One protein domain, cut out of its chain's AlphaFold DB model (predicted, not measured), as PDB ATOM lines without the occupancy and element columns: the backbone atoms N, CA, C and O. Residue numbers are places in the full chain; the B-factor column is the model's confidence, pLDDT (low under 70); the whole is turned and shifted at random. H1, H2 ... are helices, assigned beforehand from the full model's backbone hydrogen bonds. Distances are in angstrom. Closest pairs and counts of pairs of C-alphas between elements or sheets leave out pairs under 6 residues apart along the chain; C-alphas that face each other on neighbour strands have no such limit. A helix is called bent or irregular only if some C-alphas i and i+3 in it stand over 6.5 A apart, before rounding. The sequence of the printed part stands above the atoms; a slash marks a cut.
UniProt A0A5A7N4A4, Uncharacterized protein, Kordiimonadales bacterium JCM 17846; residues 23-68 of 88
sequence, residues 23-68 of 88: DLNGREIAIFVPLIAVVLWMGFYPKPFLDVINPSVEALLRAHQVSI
ATOM      1  N   ASP A  23     -38.960 -36.095  -0.674       75.62
ATOM      2  CA  ASP A  23     -37.560 -35.740  -0.431       75.62
ATOM      3  C   ASP A  23     -36.893 -36.678   0.593       75.62
ATOM      4  O   ASP A  23     -37.513 -37.598   1.137       75.62
ATOM      5  N   LEU A  24     -35.609 -36.424   0.853       79.69
ATOM      6  CA  LEU A  24     -34.750 -37.247   1.696       79.69
ATOM      7  C   LEU A  24     -35.423 -37.668   3.007       79.69
ATOM      8  O   LEU A  24     -35.859 -36.848   3.819       79.69
ATOM      9  N   ASN A  25     -35.449 -38.976   3.240       85.88
ATOM     10  CA  ASN A  25     -35.952 -39.538   4.485       85.88
ATOM     11  C   ASN A  25     -34.908 -39.363   5.608       85.88
ATOM     12  O   ASN A  25     -33.705 -39.343   5.353       85.88
ATOM     13  N   GLY A  26     -35.323 -39.312   6.880       89.50
ATOM     14  CA  GLY A  26     -34.405 -39.057   8.008       89.50
ATOM     15  C   GLY A  26     -33.225 -40.040   8.101       89.50
ATOM     16  O   GLY A  26     -32.120 -39.661   8.482       89.50
ATOM     17  N   ARG A  27     -33.427 -41.291   7.666       90.88
ATOM     18  CA  ARG A  27     -32.359 -42.297   7.553       90.88
ATOM     19  C   ARG A  27     -31.331 -41.958   6.471       90.88
ATOM     20  O   ARG A  27     -30.152 -42.221   6.661       90.88
ATOM     21  N   GLU A  28     -31.763 -41.396   5.347       90.81
ATOM     22  CA  GLU A  28     -30.862 -40.997   4.260       90.81
ATOM     23  C   GLU A  28     -30.009 -39.814   4.705       90.81
ATOM     24  O   GLU A  28     -28.791 -39.847   4.557       90.81
ATOM     25  N   ILE A  29     -30.623 -38.829   5.366       91.75
ATOM     26  CA  ILE A  29     -29.900 -37.700   5.962       91.75
ATOM     27  C   ILE A  29     -28.849 -38.206   6.955       91.75
ATOM     28  O   ILE A  29     -27.704 -37.772   6.892       91.75
ATOM     29  N   ALA A  30     -29.185 -39.173   7.812       94.50
ATOM     30  CA  ALA A  30     -28.229 -39.748   8.759       94.50
ATOM     31  C   ALA A  30     -27.012 -40.418   8.086       94.50
ATOM     32  O   ALA A  30     -25.940 -40.447   8.683       94.50
ATOM     33  N   ILE A  31     -27.152 -40.917   6.852       93.94
ATOM     34  CA  ILE A  31     -26.041 -41.473   6.059       93.94
ATOM     35  C   ILE A  31     -25.237 -40.353   5.379       93.94
ATOM     36  O   ILE A  31     -24.012 -40.434   5.304       93.94
ATOM     37  N   PHE A  32     -25.894 -39.287   4.911       93.81
ATOM     38  CA  PHE A  32     -25.225 -38.160   4.249       93.81
ATOM     39  C   PHE A  32     -24.494 -37.222   5.213       93.81
ATOM     40  O   PHE A  32     -23.434 -36.700   4.872       93.81
ATOM     41  N   VAL A  33     -25.022 -37.016   6.421       95.94
ATOM     42  CA  VAL A  33     -24.433 -36.144   7.448       95.94
ATOM     43  C   VAL A  33     -22.964 -36.469   7.749       95.94
ATOM     44  O   VAL A  33     -22.158 -35.540   7.683       95.94
ATOM     45  N   PRO A  34     -22.553 -37.724   8.031       95.31
ATOM     46  CA  PRO A  34     -21.146 -38.018   8.296       95.31
ATOM     47  C   PRO A  34     -20.258 -37.751   7.076       95.31
ATOM     48  O   PRO A  34     -19.140 -37.266   7.233       95.31
ATOM     49  N   LEU A  35     -20.758 -37.988   5.860       95.81
ATOM     50  CA  LEU A  35     -20.011 -37.704   4.634       95.81
ATOM     51  C   LEU A  35     -19.750 -36.199   4.481       95.81
ATOM     52  O   LEU A  35     -18.618 -35.779   4.246       95.81
ATOM     53  N   ILE A  36     -20.787 -35.380   4.678       96.19
ATOM     54  CA  ILE A  36     -20.680 -33.916   4.648       96.19
ATOM     55  C   ILE A  36     -19.744 -33.432   5.758       96.19
ATOM     56  O   ILE A  36     -18.912 -32.562   5.513       96.19
ATOM     57  N   ALA A  37     -19.827 -34.014   6.956       96.69
ATOM     58  CA  ALA A  37     -18.956 -33.658   8.071       96.69
ATOM     59  C   ALA A  37     -17.473 -33.885   7.740       96.69
ATOM     60  O   ALA A  37     -16.656 -33.013   8.022       96.69
ATOM     61  N   VAL A  38     -17.123 -34.999   7.085       95.38
ATOM     62  CA  VAL A  38     -15.746 -35.266   6.634       95.38
ATOM     63  C   VAL A  38     -15.296 -34.258   5.575       95.38
ATOM     64  O   VAL A  38     -14.177 -33.759   5.650       95.38
ATOM     65  N   VAL A  39     -16.163 -33.905   4.619       95.06
ATOM     66  CA  VAL A  39     -15.851 -32.896   3.590       95.06
ATOM     67  C   VAL A  39     -15.629 -31.514   4.213       95.06
ATOM     68  O   VAL A  39     -14.669 -30.830   3.867       95.06
ATOM     69  N   LEU A  40     -16.479 -31.112   5.160       96.56
ATOM     70  CA  LEU A  40     -16.334 -29.843   5.878       96.56
ATOM     71  C   LEU A  40     -15.084 -29.830   6.758       96.56
ATOM     72  O   LEU A  40     -14.355 -28.838   6.757       96.56
ATOM     73  N   TRP A  41     -14.806 -30.930   7.465       95.69
ATOM     74  CA  TRP A  41     -13.566 -31.094   8.220       95.69
ATOM     75  C   TRP A  41     -12.371 -30.913   7.293       95.69
ATOM     76  O   TRP A  41     -11.522 -30.071   7.566       95.69
ATOM     77  N   MET A  42     -12.311 -31.656   6.186       94.31
ATOM     78  CA  MET A  42     -11.215 -31.575   5.221       94.31
ATOM     79  C   MET A  42     -11.061 -30.155   4.652       94.31
ATOM     80  O   MET A  42      -9.938 -29.683   4.497       94.31
ATOM     81  N   GLY A  43     -12.167 -29.448   4.405       94.06
ATOM     82  CA  GLY A  43     -12.142 -28.055   3.958       94.06
ATOM     83  C   GLY A  43     -11.573 -27.083   4.998       94.06
ATOM     84  O   GLY A  43     -10.841 -26.166   4.634       94.06
ATOM     85  N   PHE A  44     -11.872 -27.282   6.285       96.06
ATOM     86  CA  PHE A  44     -11.377 -26.420   7.362       96.06
ATOM     87  C   PHE A  44      -9.949 -26.776   7.808       96.06
ATOM     88  O   PHE A  44      -9.141 -25.894   8.094       96.06
ATOM     89  N   TYR A  45      -9.621 -28.071   7.855       95.25
ATOM     90  CA  TYR A  45      -8.335 -28.597   8.301       95.25
ATOM     91  C   TYR A  45      -7.844 -29.735   7.385       95.25
ATOM     92  O   TYR A  45      -7.991 -30.913   7.723       95.25
ATOM     93  N   PRO A  46      -7.221 -29.405   6.235       94.25
ATOM     94  CA  PRO A  46      -6.737 -30.402   5.275       94.25
ATOM     95  C   PRO A  46      -5.409 -31.063   5.678       94.25
ATOM     96  O   PRO A  46      -5.054 -32.092   5.108       94.25
ATOM     97  N   LYS A  47      -4.671 -30.508   6.655       94.38
ATOM     98  CA  LYS A  47      -3.350 -31.006   7.097       94.38
ATOM     99  C   LYS A  47      -3.254 -32.528   7.297       94.38
ATOM    100  O   LYS A  47      -2.378 -33.110   6.677       94.38
ATOM    101  N   PRO A  48      -4.151 -33.210   8.039       91.94
ATOM    102  CA  PRO A  48      -4.032 -34.648   8.289       91.94
ATOM    103  C   PRO A  48      -4.113 -35.485   7.012       91.94
ATOM    104  O   PRO A  48      -3.566 -36.579   6.961       91.94
ATOM    105  N   PHE A  49      -4.788 -34.981   5.977       92.50
ATOM    106  CA  PHE A  49      -4.828 -35.638   4.677       92.50
ATOM    107  C   PHE A  49      -3.549 -35.358   3.875       92.50
ATOM    108  O   PHE A  49      -2.989 -36.262   3.260       92.50
ATOM    109  N   LEU A  50      -3.054 -34.116   3.920       93.38
ATOM    110  CA  LEU A  50      -1.816 -33.719   3.247       93.38
ATOM    111  C   LEU A  50      -0.583 -34.407   3.838       93.38
ATOM    112  O   LEU A  50       0.268 -34.850   3.079       93.38
ATOM    113  N   ASP A  51      -0.506 -34.570   5.157       94.50
ATOM    114  CA  ASP A  51       0.630 -35.203   5.839       94.50
ATOM    115  C   ASP A  51       0.844 -36.659   5.387       94.50
ATOM    116  O   ASP A  51       1.976 -37.137   5.343       94.50
ATOM    117  N   VAL A  52      -0.226 -37.349   4.977       94.00
ATOM    118  CA  VAL A  52      -0.163 -38.710   4.417       94.00
ATOM    119  C   VAL A  52       0.336 -38.709   2.966       94.00
ATOM    120  O   VAL A  52       1.026 -39.637   2.551       94.00
ATOM    121  N   ILE A  53       0.005 -37.677   2.184       94.38
ATOM    122  CA  ILE A  53       0.299 -37.602   0.741       94.38
ATOM    123  C   ILE A  53       1.680 -36.992   0.464       94.38
ATOM    124  O   ILE A  53       2.389 -37.440  -0.442       94.38
ATOM    125  N   ASN A  54       2.081 -35.992   1.251       94.69
ATOM    126  CA  ASN A  54       3.337 -35.256   1.111       94.69
ATOM    127  C   ASN A  54       4.586 -36.144   0.941       94.69
ATOM    128  O   ASN A  54       5.335 -35.884  -0.001       94.69
ATOM    129  N   PRO A  55       4.829 -37.213   1.731       94.31
ATOM    130  CA  PRO A  55       6.051 -38.012   1.576       94.31
ATOM    131  C   PRO A  55       6.146 -38.711   0.214       94.31
ATOM    132  O   PRO A  55       7.230 -38.802  -0.365       94.31
ATOM    133  N   SER A  56       5.019 -39.176  -0.335       93.75
ATOM    134  CA  SER A  56       4.980 -39.771  -1.674       93.75
ATOM    135  C   SER A  56       5.267 -38.728  -2.752       93.75
ATOM    136  O   SER A  56       6.029 -38.999  -3.678       93.75
ATOM    137  N   VAL A  57       4.718 -37.520  -2.611       94.75
ATOM    138  CA  VAL A  57       4.972 -36.408  -3.540       94.75
ATOM    139  C   VAL A  57       6.436 -35.966  -3.485       94.75
ATOM    140  O   VAL A  57       7.058 -35.779  -4.527       94.75
ATOM    141  N   GLU A  58       7.034 -35.869  -2.299       94.75
ATOM    142  CA  GLU A  58       8.454 -35.540  -2.136       94.75
ATOM    143  C   GLU A  58       9.384 -36.596  -2.738       94.75
ATOM    144  O   GLU A  58      10.421 -36.251  -3.310       94.75
ATOM    145  N   ALA A  59       9.044 -37.881  -2.603       93.19
ATOM    146  CA  ALA A  59       9.803 -38.963  -3.222       93.19
ATOM    147  C   ALA A  59       9.750 -38.865  -4.756       93.19
ATOM    148  O   ALA A  59      10.784 -38.977  -5.416       93.19
ATOM    149  N   LEU A  60       8.566 -38.579  -5.312       93.31
ATOM    150  CA  LEU A  60       8.377 -38.355  -6.748       93.31
ATOM    151  C   LEU A  60       9.156 -37.133  -7.247       93.31
ATOM    152  O   LEU A  60       9.839 -37.222  -8.267       93.31
ATOM    153  N   LEU A  61       9.118 -36.013  -6.518       95.38
ATOM    154  CA  LEU A  61       9.887 -34.815  -6.870       95.38
ATOM    155  C   LEU A  61      11.395 -35.082  -6.849       95.38
ATOM    156  O   LEU A  61      12.096 -34.659  -7.765       95.38
ATOM    157  N   ARG A  62      11.899 -35.794  -5.834       93.38
ATOM    158  CA  ARG A  62      13.318 -36.163  -5.746       93.38
ATOM    159  C   ARG A  62      13.745 -37.048  -6.910       93.38
ATOM    160  O   ARG A  62      14.744 -36.744  -7.555       93.38
ATOM    161  N   ALA A  63      12.980 -38.098  -7.208       90.19
ATOM    162  CA  ALA A  63      13.256 -38.977  -8.342       90.19
ATOM    163  C   ALA A  63      13.292 -38.197  -9.668       90.19
ATOM    164  O   ALA A  63      14.213 -38.369 -10.463       90.19
ATOM    165  N   HIS A  64      12.343 -37.279  -9.863       92.38
ATOM    166  CA  HIS A  64      12.283 -36.424 -11.044       92.38
ATOM    167  C   HIS A  64      13.478 -35.454 -11.148       92.38
ATOM    168  O   HIS A  64      14.052 -35.280 -12.221       92.38
ATOM    169  N   GLN A  65      13.900 -34.839 -10.038       90.62
ATOM    170  CA  GLN A  65      15.080 -33.966 -10.019       90.62
ATOM    171  C   GLN A  65      16.362 -34.734 -10.361       90.62
ATOM    172  O   GLN A  65      17.169 -34.238 -11.143       90.62
ATOM    173  N   VAL A  66      16.522 -35.957  -9.845       88.12
ATOM    174  CA  VAL A  66      17.658 -36.829 -10.185       88.12
ATOM    175  C   VAL A  66      17.660 -37.183 -11.673       88.12
ATOM    176  O   VAL A  66      18.714 -37.124 -12.291       88.12
ATOM    177  N   SER A  67      16.503 -37.484 -12.275       83.75
ATOM    178  CA  SER A  67      16.439 -37.799 -13.711       83.75
ATOM    179  C   SER A  67      16.756 -36.618 -14.629       83.75
ATOM    180  O   SER A  67      17.260 -36.837 -15.721       83.75
ATOM    181  N   ILE A  68      16.472 -35.382 -14.204       87.25
ATOM    182  CA  ILE A  68      16.803 -34.178 -14.989       87.25
ATOM    183  C   ILE A  68      18.258 -33.746 -14.765       87.25
ATOM    184  O   ILE A  68      18.882 -33.203 -15.672       87.25
TER     185      ILE A  68
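Overview. This is residues 23 to 68 of the 88 residues of an uncharacterized protein of Kordiimonadales bacterium JCM 17846 (UniProt A0A5A7N4A4). Two long helices follow each other end to end and make a wide, open V, with H2 as one arm, H1 as the other and the tight link at residues 45 and 46 as the corner. The arms meet only near this corner, and most of H1 and H2 stands free. The printed part has 46 residues with two named helices, H1 then H2, and no named strand; the class is all helix. The whole is extended, with a radius of gyration of the C-alphas of 18.2 A and spans of 56 by 18 by 12 A.

Along the chain. H2, the longest helix, holds residues 47 to 68 and is 30.1 A from first to last C-alpha. It begins at C-alpha 47, (-3.350, -31.006, 7.097), and ends at C-alpha 68, (16.803, -34.178, -14.989). It is irregular, but only just: C-alphas 52 and 55 are 6.9 A apart, and it has a kink of 38 degrees near residue 54. H1 holds residues 26 to 44, is 26.3 A long and begins at C-alpha 26, (-34.405, -39.057, 8.008). It is neither bent nor irregular, but only just: C-alphas 31 and 34 are 6.4 A apart. H1 has a kink of 28 degrees near residue 33.

Arrangement. H2 and H1 are close but not clearly touching, with 1 pair of C-alphas within 8 A. Their closest C-alphas, those of Phe 49 and Met 42, are 7.6 A apart. The two helices run the same way at a steep tilt of 51 degrees, and their centres are 29.6 A apart. Of the O i to N i+4 pairs, 15 of 18 in H2 and 13 of 15 in H1 are within hydrogen-bond range.

Size, cuts and confidence. The outline is a rod. The two C-alphas farthest apart, those of Asn 25 and Ile 68, are 56.5 A apart. The printed part has no cut, and the link from H1 to H2, two residues, is tight. The mean pLDDT of the printed part is 92.6, and no printed residue is under 70.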